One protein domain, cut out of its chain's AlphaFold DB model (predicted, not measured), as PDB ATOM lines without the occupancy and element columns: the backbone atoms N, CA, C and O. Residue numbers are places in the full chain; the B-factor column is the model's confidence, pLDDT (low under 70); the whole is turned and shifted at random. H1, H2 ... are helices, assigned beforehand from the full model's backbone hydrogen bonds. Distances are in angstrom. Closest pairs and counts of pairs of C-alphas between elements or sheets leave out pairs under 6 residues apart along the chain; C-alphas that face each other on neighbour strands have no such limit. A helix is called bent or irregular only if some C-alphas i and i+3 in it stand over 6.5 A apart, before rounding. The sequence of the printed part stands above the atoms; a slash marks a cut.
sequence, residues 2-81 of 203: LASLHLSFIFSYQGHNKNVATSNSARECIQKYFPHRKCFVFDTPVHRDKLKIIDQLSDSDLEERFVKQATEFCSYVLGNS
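Overview. This is residues 2 to 81 of the 203 residues of the protein "GB1/RHD3-type G domain-containing protein" of Paramormyrops kingsleyae (UniProt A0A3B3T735). An open, spread-out chain of four helices that do not gather into a core: H2 is at one end, H3 is at the far end, and the long link of residues 34 to 47 spans the gap between them. H4, the longest helix, folds back from H3's end toward the space in between, and short H1 lies off to one side. The printed part has 80 residues with four named helices, in the order H1, H2, H3, H4, and no named strand; the class is all helix. It is elongated, spanning 50 by 32 by 22 A, and only just extended, close to loose, with a radius of gyration of the C-alphas of 17.5 A.

Arrangement. H1, residues 2 to 6, is joined by a long link of 11 residues to H2, residues 18 to 33. A long link of 14 residues leads to H3, residues 48 to 56, and a short link of 7 residues leads to H4, residues 64 to 80. Each of the four helices is apart from the other three. H2 has a kink of 35 degrees near residue 26. In H1 and H4 every O i to N i+4 pair is within hydrogen-bond range; in H2 10 of 12 are, and in H3 1 of 5, beside 4 of 6 O i to N i+3 pairs.

Along the chain. H1 begins at C-alpha 2, (-10.918, -50.311, -57.603). H2 is 22.3 A long and only just irregular: C-alphas 23 and 26 are 6.8 A apart. H3, 14.5 A long, is irregular, with C-alphas 52 and 55 8.1 A apart. H4 is 24.0 A long and ends at C-alpha 80, (-14.413, -41.804, -32.967).

Size, cuts and confidence. The C-alphas of His 16 and Ser 60, the two farthest apart, are 50.8 A apart. The printed part has no cut. Mean pLDDT of the printed part is 85.5; residues 2 to 11 are under 70.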
ATOM      1  N   LEU A   2      -9.638 -50.602 -58.285       30.83
ATOM      2  CA  LEU A   2     -10.918 -50.311 -57.603       30.83
ATOM      3  C   LEU A   2     -10.837 -49.178 -56.559       30.83
ATOM      4  O   LEU A   2     -11.745 -48.358 -56.473       30.83
ATOM      5  N   ALA A   3      -9.711 -49.047 -55.846       35.88
ATOM      6  CA  ALA A   3      -9.496 -47.948 -54.894       35.88
ATOM      7  C   ALA A   3      -9.439 -46.556 -55.560       35.88
ATOM      8  O   ALA A   3      -9.822 -45.561 -54.951       35.88
ATOM      9  N   SER A   4      -9.013 -46.478 -56.829       37.59
ATOM     10  CA  SER A   4      -8.914 -45.210 -57.569       37.59
ATOM     11  C   SER A   4     -10.264 -44.727 -58.113       37.59
ATOM     12  O   SER A   4     -10.445 -43.528 -58.306       37.59
ATOM     13  N   LEU A   5     -11.221 -45.634 -58.340       43.22
ATOM     14  CA  LEU A   5     -12.590 -45.292 -58.745       43.22
ATOM     15  C   LEU A   5     -13.447 -44.851 -57.548       43.22
ATOM     16  O   LEU A   5     -14.322 -44.001 -57.705       43.22
ATOM     17  N   HIS A   6     -13.147 -45.349 -56.344       48.75
ATOM     18  CA  HIS A   6     -13.945 -45.101 -55.139       48.75
ATOM     19  C   HIS A   6     -13.865 -43.660 -54.601       48.75
ATOM     20  O   HIS A   6     -14.783 -43.197 -53.928       48.75
ATOM     21  N   LEU A   7     -12.794 -42.927 -54.921       49.12
ATOM     22  CA  LEU A   7     -12.584 -41.537 -54.490       49.12
ATOM     23  C   LEU A   7     -13.131 -40.491 -55.478       49.12
ATOM     24  O   LEU A   7     -13.270 -39.323 -55.116       49.12
ATOM     25  N   SER A   8     -13.493 -40.892 -56.702       50.81
ATOM     26  CA  SER A   8     -14.011 -39.980 -57.737       50.81
ATOM     27  C   SER A   8     -15.348 -39.318 -57.367       50.81
ATOM     28  O   SER A   8     -15.692 -38.264 -57.895       50.81
ATOM     29  N   PHE A   9     -16.082 -39.882 -56.402       53.34
ATOM     30  CA  PHE A   9     -17.319 -39.298 -55.881       53.34
ATOM     31  C   PHE A   9     -17.101 -38.019 -55.064       53.34
ATOM     32  O   PHE A   9     -18.027 -37.222 -54.929       53.34
ATOM     33  N   ILE A  10     -15.891 -37.805 -54.541       57.62
ATOM     34  CA  ILE A  10     -15.590 -36.669 -53.664       57.62
ATOM     35  C   ILE A  10     -15.019 -35.490 -54.456       57.62
ATOM     36  O   ILE A  10     -15.191 -34.352 -54.029       57.62
ATOM     37  N   PHE A  11     -14.391 -35.718 -55.611       66.75
ATOM     38  CA  PHE A  11     -13.762 -34.654 -56.396       66.75
ATOM     39  C   PHE A  11     -14.746 -33.975 -57.355       66.75
ATOM     40  O   PHE A  11     -15.523 -34.635 -58.045       66.75
ATOM     41  N   SER A  12     -14.706 -32.641 -57.391       74.69
ATOM     42  CA  SER A  12     -15.498 -31.833 -58.320       74.69
ATOM     43  C   SER A  12     -14.954 -31.951 -59.745       74.69
ATOM     44  O   SER A  12     -13.740 -31.992 -59.957       74.69
ATOM     45  N   TYR A  13     -15.846 -31.970 -60.733       77.56
ATOM     46  CA  TYR A  13     -15.460 -31.937 -62.144       77.56
ATOM     47  C   TYR A  13     -14.980 -30.536 -62.542       77.56
ATOM     48  O   TYR A  13     -15.554 -29.539 -62.103       77.56
ATOM     49  N   GLN A  14     -13.964 -30.456 -63.406       76.62
ATOM     50  CA  GLN A  14     -13.520 -29.189 -63.994       76.62
ATOM     51  C   GLN A  14     -14.493 -28.718 -65.084       76.62
ATOM     52  O   GLN A  14     -14.927 -29.503 -65.927       76.62
ATOM     53  N   GLY A  15     -14.806 -27.421 -65.089       74.44
ATOM     54  CA  GLY A  15     -15.659 -26.781 -66.092       74.44
ATOM     55  C   GLY A  15     -16.759 -25.917 -65.474       74.44
ATOM     56  O   GLY A  15     -17.116 -26.078 -64.315       74.44
ATOM     57  N   HIS A  16     -17.304 -24.994 -66.268       73.00
ATOM     58  CA  HIS A  16     -18.298 -24.006 -65.817       73.00
ATOM     59  C   HIS A  16     -19.649 -24.145 -66.540       73.00
ATOM     60  O   HIS A  16     -20.454 -23.217 -66.559       73.00
ATOM     61  N   ASN A  17     -19.907 -25.290 -67.184       84.88
ATOM     62  CA  ASN A  17     -21.184 -25.513 -67.861       84.88
ATOM     63  C   ASN A  17     -22.284 -25.919 -66.858       84.88
ATOM     64  O   ASN A  17     -21.999 -26.383 -65.751       84.88
ATOM     65  N   LYS A  18     -23.554 -25.761 -67.254       81.75
ATOM     66  CA  LYS A  18     -24.707 -26.040 -66.379       81.75
ATOM     67  C   LYS A  18     -24.706 -27.474 -65.833       81.75
ATOM     68  O   LYS A  18     -24.977 -27.667 -64.658       81.75
ATOM     69  N   ASN A  19     -24.336 -28.460 -66.650       79.06
ATOM     70  CA  ASN A  19     -24.325 -29.870 -66.249       79.06
ATOM     71  C   ASN A  19     -23.242 -30.167 -65.197       79.06
ATOM     72  O   ASN A  19     -23.484 -30.918 -64.252       79.06
ATOM     73  N   VAL A  20     -22.067 -29.545 -65.329       80.50
ATOM     74  CA  VAL A  20     -20.971 -29.620 -64.355       80.50
ATOM     75  C   VAL A  20     -21.372 -28.924 -63.057       80.50
ATOM     76  O   VAL A  20     -21.201 -29.511 -61.994       80.50
ATOM     77  N   ALA A  21     -21.988 -27.741 -63.127       79.19
ATOM     78  CA  ALA A  21     -22.485 -27.033 -61.946       79.19
ATOM     79  C   ALA A  21     -23.555 -27.843 -61.188       79.19
ATOM     80  O   ALA A  21     -23.466 -28.008 -59.970       79.19
ATOM     81  N   THR A  22     -24.528 -28.426 -61.896       81.44
ATOM     82  CA  THR A  22     -25.550 -29.292 -61.286       81.44
ATOM     83  C   THR A  22     -24.919 -30.529 -60.643       81.44
ATOM     84  O   THR A  22     -25.241 -30.843 -59.499       81.44
ATOM     85  N   SER A  23     -23.975 -31.189 -61.322       79.00
ATOM     86  CA  SER A  23     -23.261 -32.358 -60.789       79.00
ATOM     87  C   SER A  23     -22.400 -32.016 -59.562       79.00
ATOM     88  O   SER A  23     -22.347 -32.786 -58.601       79.00
ATOM     89  N   ASN A  24     -21.745 -30.854 -59.547       86.88
ATOM     90  CA  ASN A  24     -20.861 -30.444 -58.453       86.88
ATOM     91  C   ASN A  24     -21.614 -29.905 -57.229       86.88
ATOM     92  O   ASN A  24     -21.090 -30.028 -56.126       86.88
ATOM     93  N   SER A  25     -22.841 -29.395 -57.379       86.31
ATOM     94  CA  SER A  25     -23.609 -28.780 -56.282       86.31
ATOM     95  C   SER A  25     -23.688 -29.647 -55.014       86.31
ATOM     96  O   SER A  25     -23.374 -29.189 -53.916       86.31
ATOM     97  N   ALA A  26     -24.023 -30.932 -55.154       85.75
ATOM     98  CA  ALA A  26     -24.081 -31.861 -54.028       85.75
ATOM     99  C   ALA A  26     -22.694 -32.117 -53.412       85.75
ATOM    100  O   ALA A  26     -22.568 -32.196 -52.189       85.75
ATOM    101  N   ARG A  27     -21.644 -32.207 -54.242       86.06
ATOM    102  CA  ARG A  27     -20.258 -32.422 -53.790       86.06
ATOM    103  C   ARG A  27     -19.760 -31.231 -52.984       86.06
ATOM    104  O   ARG A  27     -19.225 -31.418 -51.896       86.06
ATOM    105  N   GLU A  28     -19.998 -30.024 -53.482       87.81
ATOM    106  CA  GLU A  28     -19.646 -28.776 -52.807       87.81
ATOM    107  C   GLU A  28     -20.382 -28.644 -51.473       87.81
ATOM    108  O   GLU A  28     -19.756 -28.342 -50.459       87.81
ATOM    109  N   CYS A  29     -21.680 -28.958 -51.427       89.94
ATOM    110  CA  CYS A  29     -22.444 -28.989 -50.179       89.94
ATOM    111  C   CYS A  29     -21.861 -29.990 -49.169       89.94
ATOM    112  O   CYS A  29     -21.644 -29.630 -48.011       89.94
ATOM    113  N   ILE A  30     -21.562 -31.225 -49.585       89.06
ATOM    114  CA  ILE A  30     -20.965 -32.236 -48.696       89.06
ATOM    115  C   ILE A  30     -19.604 -31.758 -48.179       89.06
ATOM    116  O   ILE A  30     -19.326 -31.844 -46.981       89.06
ATOM    117  N   GLN A  31     -18.762 -31.221 -49.064       88.00
ATOM    118  CA  GLN A  31     -17.441 -30.718 -48.698       88.00
ATOM    119  C   GLN A  31     -17.517 -29.529 -47.730       88.00
ATOM    120  O   GLN A  31     -16.716 -29.450 -46.795       88.00
ATOM    121  N   LYS A  32     -18.483 -28.629 -47.940       90.38
ATOM    122  CA  LYS A  32     -18.672 -27.404 -47.158       90.38
ATOM    123  C   LYS A  32     -19.294 -27.663 -45.788       90.38
ATOM    124  O   LYS A  32     -18.824 -27.105 -44.802       90.38
ATOM    125  N   TYR A  33     -20.349 -28.473 -45.716       89.69
ATOM    126  CA  TYR A  33     -21.132 -28.642 -44.485       89.69
ATOM    127  C   TYR A  33     -20.628 -29.771 -43.579       89.69
ATOM    128  O   TYR A  33     -20.897 -29.746 -42.380       89.69
ATOM    129  N   PHE A  34     -19.866 -30.732 -44.113       89.94
ATOM    130  CA  PHE A  34     -19.340 -31.867 -43.351       89.94
ATOM    131  C   PHE A  34     -17.815 -31.902 -43.447       89.94
ATOM    132  O   PHE A  34     -17.300 -32.639 -44.277       89.94
ATOM    133  N   PRO A  35     -17.060 -31.117 -42.657       86.25
ATOM    134  CA  PRO A  35     -15.603 -30.990 -42.802       86.25
ATOM    135  C   PRO A  35     -14.846 -32.300 -42.536       86.25
ATOM    136  O   PRO A  35     -13.856 -32.590 -43.207       86.25
ATOM    137  N   HIS A  36     -15.338 -33.120 -41.606       88.69
ATOM    138  CA  HIS A  36     -14.809 -34.453 -41.333       88.69
ATOM    139  C   HIS A  36     -15.621 -35.496 -42.095       88.69
ATOM    140  O   HIS A  36     -16.832 -35.608 -41.908       88.69
ATOM    141  N   ARG A  37     -14.957 -36.255 -42.968       89.12
ATOM    142  CA  ARG A  37     -15.590 -37.252 -43.840       89.12
ATOM    143  C   ARG A  37     -14.756 -38.522 -43.835       89.12
ATOM    144  O   ARG A  37     -13.537 -38.461 -43.977       89.12
ATOM    145  N   LYS A  38     -15.421 -39.666 -43.717       90.81
ATOM    146  CA  LYS A  38     -14.822 -40.998 -43.814       90.81
ATOM    147  C   LYS A  38     -15.738 -41.858 -44.677       90.81
ATOM    148  O   LYS A  38     -16.952 -41.813 -44.510       90.81
ATOM    149  N   CYS A  39     -15.160 -42.597 -45.617       92.44
ATOM    150  CA  CYS A  39     -15.884 -43.534 -46.469       92.44
ATOM    151  C   CYS A  39     -15.479 -44.958 -46.079       92.44
ATOM    152  O   CYS A  39     -14.286 -45.232 -45.934       92.44
ATOM    153  N   PHE A  40     -16.475 -45.822 -45.900       93.31
ATOM    154  CA  PHE A  40     -16.320 -47.258 -45.701       93.31
ATOM    155  C   PHE A  40     -16.916 -47.976 -46.902       93.31
ATOM    156  O   PHE A  40     -17.882 -47.498 -47.499       93.31
ATOM    157  N   VAL A  41     -16.317 -49.103 -47.256       94.25
ATOM    158  CA  VAL A  41     -16.769 -49.952 -48.353       94.25
ATOM    159  C   VAL A  41     -17.090 -51.319 -47.783       94.25
ATOM    160  O   VAL A  41     -16.376 -51.791 -46.898       94.25
ATOM    161  N   PHE A  42     -18.171 -51.911 -48.273       95.12
ATOM    162  CA  PHE A  42     -18.666 -53.195 -47.806       95.12
ATOM    163  C   PHE A  42     -18.826 -54.125 -48.999       95.12
ATOM    164  O   PHE A  42     -19.468 -53.765 -49.991       95.12
ATOM    165  N   ASP A  43     -18.240 -55.309 -48.890       93.56
ATOM    166  CA  ASP A  43     -18.481 -56.410 -49.808       93.56
ATOM    167  C   ASP A  43     -19.931 -56.895 -49.622       93.56
ATOM    168  O   ASP A  43     -20.605 -56.568 -48.643       93.56
ATOM    169  N   THR A  44     -20.461 -57.648 -50.585       93.25
ATOM    170  CA  THR A  44     -21.830 -58.164 -50.440       93.25
ATOM    171  C   THR A  44     -21.860 -59.166 -49.276       93.25
ATOM    172  O   THR A  44     -21.047 -60.085 -49.285       93.25
ATOM    173  N   PRO A  45     -22.768 -59.023 -48.291       94.62
ATOM    174  CA  PRO A  45     -22.727 -59.822 -47.063       94.62
ATOM    175  C   PRO A  45     -23.015 -61.307 -47.291       94.62
ATOM    176  O   PRO A  45     -22.476 -62.145 -46.581       94.62
ATOM    177  N   VAL A  46     -23.869 -61.628 -48.268       95.81
ATOM    178  CA  VAL A  46     -24.268 -62.990 -48.653       95.81
ATOM    179  C   VAL A  46     -24.639 -63.048 -50.134       95.81
ATOM    180  O   VAL A  46     -24.919 -62.023 -50.758       95.81
ATOM    181  N   HIS A  47     -24.735 -64.257 -50.700       93.94
ATOM    182  CA  HIS A  47     -25.296 -64.444 -52.040       93.94
ATOM    183  C   HIS A  47     -26.734 -63.901 -52.139       93.94
ATOM    184  O   HIS A  47     -27.514 -63.974 -51.186       93.94
ATOM    185  N   ARG A  48     -27.111 -63.405 -53.325       92.81
ATOM    186  CA  ARG A  48     -28.380 -62.696 -53.574       92.81
ATOM    187  C   ARG A  48     -29.622 -63.463 -53.106       92.81
ATOM    188  O   ARG A  48     -30.566 -62.846 -52.620       92.81
ATOM    189  N   ASP A  49     -29.606 -64.789 -53.215       93.94
ATOM    190  CA  ASP A  49     -30.738 -65.650 -52.846       93.94
ATOM    191  C   ASP A  49     -31.018 -65.659 -51.337       93.94
ATOM    192  O   ASP A  49     -32.157 -65.867 -50.922       93.94
ATOM    193  N   LYS A  50     -29.999 -65.373 -50.517       94.06
ATOM    194  CA  LYS A  50     -30.099 -65.329 -49.054       94.06
ATOM    195  C   LYS A  50     -30.390 -63.929 -48.499       94.06
ATOM    196  O   LYS A  50     -30.705 -63.808 -47.323       94.06
ATOM    197  N   LEU A  51     -30.372 -62.874 -49.326       92.81
ATOM    198  CA  LEU A  51     -30.625 -61.497 -48.864       92.81
ATOM    199  C   LEU A  51     -32.006 -61.316 -48.218       92.81
ATOM    200  O   LEU A  51     -32.165 -60.488 -47.330       92.81
ATOM    201  N   LYS A  52     -33.010 -62.094 -48.642       94.38
ATOM    202  CA  LYS A  52     -34.374 -62.024 -48.088       94.38
ATOM    203  C   LYS A  52     -34.480 -62.541 -46.653       94.38
ATOM    204  O   LYS A  52     -35.458 -62.237 -45.981       94.38
ATOM    205  N   ILE A  53     -33.518 -63.355 -46.231       95.62
ATOM    206  CA  ILE A  53     -33.476 -63.980 -44.908       95.62
ATOM    207  C   ILE A  53     -32.280 -63.480 -44.095       95.62
ATOM    208  O   ILE A  53     -31.931 -64.111 -43.108       95.62
ATOM    209  N   ILE A  54     -31.644 -62.373 -44.498       94.06
ATOM    210  CA  ILE A  54     -30.392 -61.894 -43.896       94.06
ATOM    211  C   ILE A  54     -30.512 -61.645 -42.386       94.06
ATOM    212  O   ILE A  54     -29.600 -61.996 -41.651       94.06
ATOM    213  N   ASP A  55     -31.664 -61.159 -41.914       93.44
ATOM    214  CA  ASP A  55     -31.930 -60.914 -40.486       93.44
ATOM    215  C   ASP A  55     -32.047 -62.209 -39.651       93.44
ATOM    216  O   ASP A  55     -32.114 -62.154 -38.426       93.44
ATOM    217  N   GLN A  56     -32.113 -63.376 -40.303       95.75
ATOM    218  CA  GLN A  56     -32.154 -64.702 -39.668       95.75
ATOM    219  C   GLN A  56     -30.790 -65.404 -39.688       95.75
ATOM    220  O   GLN A  56     -30.652 -66.480 -39.109       95.75
ATOM    221  N   LEU A  57     -29.811 -64.838 -40.397       94.88
ATOM    222  CA  LEU A  57     -28.480 -65.412 -40.549       94.88
ATOM    223  C   LEU A  57     -27.580 -64.997 -39.385       94.88
ATOM    224  O   LEU A  57     -27.691 -63.892 -38.855       94.88
ATOM    225  N   SER A  58     -26.673 -65.889 -39.003       95.00
ATOM    226  CA  SER A  58     -25.611 -65.578 -38.049       95.00
ATOM    227  C   SER A  58     -24.396 -64.987 -38.765       95.00
ATOM    228  O   SER A  58     -24.231 -65.181 -39.966       95.00
ATOM    229  N   ASP A  59     -23.478 -64.359 -38.027       93.00
ATOM    230  CA  ASP A  59     -22.215 -63.860 -38.598       93.00
ATOM    231  C   ASP A  59     -21.402 -64.961 -39.303       93.00
ATOM    232  O   ASP A  59     -20.667 -64.677 -40.244       93.00
ATOM    233  N   SER A  60     -21.561 -66.227 -38.894       94.31
ATOM    234  CA  SER A  60     -20.893 -67.370 -39.532       94.31
ATOM    235  C   SER A  60     -21.465 -67.745 -40.904       94.31
ATOM    236  O   SER A  60     -20.796 -68.418 -41.685       94.31
ATOM    237  N   ASP A  61     -22.681 -67.288 -41.213       94.50
ATOM    238  CA  ASP A  61     -23.331 -67.462 -42.514       94.50
ATOM    239  C   ASP A  61     -22.977 -66.338 -43.506       94.50
ATOM    240  O   ASP A  61     -23.367 -66.409 -44.679       94.50
ATOM    241  N   LEU A  62     -22.287 -65.290 -43.035       95.94
ATOM    242  CA  LEU A  62     -21.896 -64.116 -43.810       95.94
ATOM    243  C   LEU A  62     -20.487 -64.271 -44.393       95.94
ATOM    244  O   LEU A  62     -19.638 -65.000 -43.883       95.94
ATOM    245  N   GLU A  63     -20.213 -63.518 -45.455       96.12
ATOM    246  CA  GLU A  63     -18.874 -63.409 -46.026       96.12
ATOM    247  C   GLU A  63     -17.888 -62.829 -44.998       96.12
ATOM    248  O   GLU A  63     -18.064 -61.715 -44.498       96.12
ATOM    249  N   GLU A  64     -16.793 -63.548 -44.731       95.81
ATOM    250  CA  GLU A  64     -15.797 -63.181 -43.709       95.81
ATOM    251  C   GLU A  64     -15.254 -61.754 -43.909       95.81
ATOM    252  O   GLU A  64     -15.067 -60.991 -42.957       95.81
ATOM    253  N   ARG A  65     -15.048 -61.351 -45.172       96.06
ATOM    254  CA  ARG A  65     -14.595 -59.995 -45.517       96.06
ATOM    255  C   ARG A  65     -15.600 -58.925 -45.112       96.06
ATOM    256  O   ARG A  65     -15.184 -57.896 -44.582       96.06
ATOM    257  N   PHE A  66     -16.890 -59.175 -45.329       96.00
ATOM    258  CA  PHE A  66     -17.951 -58.263 -44.916       96.00
ATOM    259  C   PHE A  66     -17.993 -58.143 -43.391       96.00
ATOM    260  O   PHE A  66     -17.999 -57.026 -42.875       96.00
ATOM    261  N   VAL A  67     -17.943 -59.267 -42.666       96.44
ATOM    262  CA  VAL A  67     -17.943 -59.276 -41.191       96.44
ATOM    263  C   VAL A  67     -16.772 -58.459 -40.646       96.44
ATOM    264  O   VAL A  67     -16.949 -57.620 -39.757       96.44
ATOM    265  N   LYS A  68     -15.578 -58.622 -41.226       96.81
ATOM    266  CA  LYS A  68     -14.401 -57.829 -40.857       96.81
ATOM    267  C   LYS A  68     -14.595 -56.333 -41.140       96.81
ATOM    268  O   LYS A  68     -14.345 -55.519 -40.254       96.81
ATOM    269  N   GLN A  69     -15.079 -55.960 -42.329       97.62
ATOM    270  CA  GLN A  69     -15.354 -54.560 -42.696       97.62
ATOM    271  C   GLN A  69     -16.409 -53.918 -41.777       97.62
ATOM    272  O   GLN A  69     -16.235 -52.781 -41.335       97.62
ATOM    273  N   ALA A  70     -17.482 -54.644 -41.454       96.62
ATOM    274  CA  ALA A  70     -18.522 -54.214 -40.523       96.62
ATOM    275  C   ALA A  70     -17.970 -54.025 -39.106       96.62
ATOM    276  O   ALA A  70     -18.235 -53.004 -38.474       96.62
ATOM    277  N   THR A  71     -17.129 -54.947 -38.638       97.12
ATOM    278  CA  THR A  71     -16.474 -54.852 -37.326       97.12
ATOM    279  C   THR A  71     -15.552 -53.634 -37.242       97.12
ATOM    280  O   THR A  71     -15.590 -52.887 -36.260       97.12
ATOM    281  N   GLU A  72     -14.749 -53.387 -38.281       97.81
ATOM    282  CA  GLU A  72     -13.881 -52.208 -38.375       97.81
ATOM    283  C   GLU A  72     -14.696 -50.906 -38.411       97.81
ATOM    284  O   GLU A  72     -14.360 -49.944 -37.716       97.81
ATOM    285  N   PHE A  73     -15.796 -50.881 -39.169       97.81
ATOM    286  CA  PHE A  73     -16.729 -49.757 -39.203       97.81
ATOM    287  C   PHE A  73     -17.334 -49.478 -37.823       97.81
ATOM    288  O   PHE A  73     -17.254 -48.346 -37.345       97.81
ATOM    289  N   CYS A  74     -17.886 -50.494 -37.157       97.88
ATOM    290  CA  CYS A  74     -18.475 -50.360 -35.825       97.88
ATOM    291  C   CYS A  74     -17.445 -49.857 -34.812       97.88
ATOM    292  O   CYS A  74     -17.711 -48.899 -34.088       97.88
ATOM    293  N   SER A  75     -16.243 -50.438 -34.814       98.00
ATOM    294  CA  SER A  75     -15.139 -50.014 -33.944       98.00
ATOM    295  C   SER A  75     -14.756 -48.556 -34.193       98.00
ATOM    296  O   SER A  75     -14.557 -47.791 -33.249       98.00
ATOM    297  N   TYR A  76     -14.698 -48.136 -35.460       97.06
ATOM    298  CA  TYR A  76     -14.417 -46.749 -35.806       97.06
ATOM    299  C   TYR A  76     -15.520 -45.805 -35.326       97.06
ATOM    300  O   TYR A  76     -15.201 -44.790 -34.712       97.06
ATOM    301  N   VAL A  77     -16.794 -46.110 -35.586       96.75
ATOM    302  CA  VAL A  77     -17.922 -45.263 -35.166       96.75
ATOM    303  C   VAL A  77     -17.942 -45.144 -33.646       96.75
ATOM    304  O   VAL A  77     -17.883 -44.035 -33.127       96.75
ATOM    305  N   LEU A  78     -17.912 -46.260 -32.920       96.56
ATOM    306  CA  LEU A  78     -17.944 -46.250 -31.456       96.56
ATOM    307  C   LEU A  78     -16.719 -45.554 -30.840       96.56
ATOM    308  O   LEU A  78     -16.859 -44.864 -29.835       96.56
ATOM    309  N   GLY A  79     -15.538 -45.699 -31.448       97.19
ATOM    310  CA  GLY A  79     -14.299 -45.098 -30.946       97.19
ATOM    311  C   GLY A  79     -14.081 -43.630 -31.330       97.19
ATOM    312  O   GLY A  79     -13.352 -42.931 -30.633       97.19
ATOM    313  N   ASN A  80     -14.677 -43.148 -32.427       95.44
ATOM    314  CA  ASN A  80     -14.413 -41.804 -32.967       95.44
ATOM    315  C   ASN A  80     -15.642 -40.882 -32.963       95.44
ATOM    316  O   ASN A  80     -15.506 -39.686 -33.231       95.44
ATOM    317  N   SER A  81     -16.846 -41.397 -32.695       93.56
ATOM    318  CA  SER A  81     -18.043 -40.566 -32.596       93.56
ATOM    319  C   SER A  81     -17.969 -39.647 -31.382       93.56
ATOM    320  O   SER A  81     -17.893 -40.079 -30.236       93.56
TER     321      SER A  81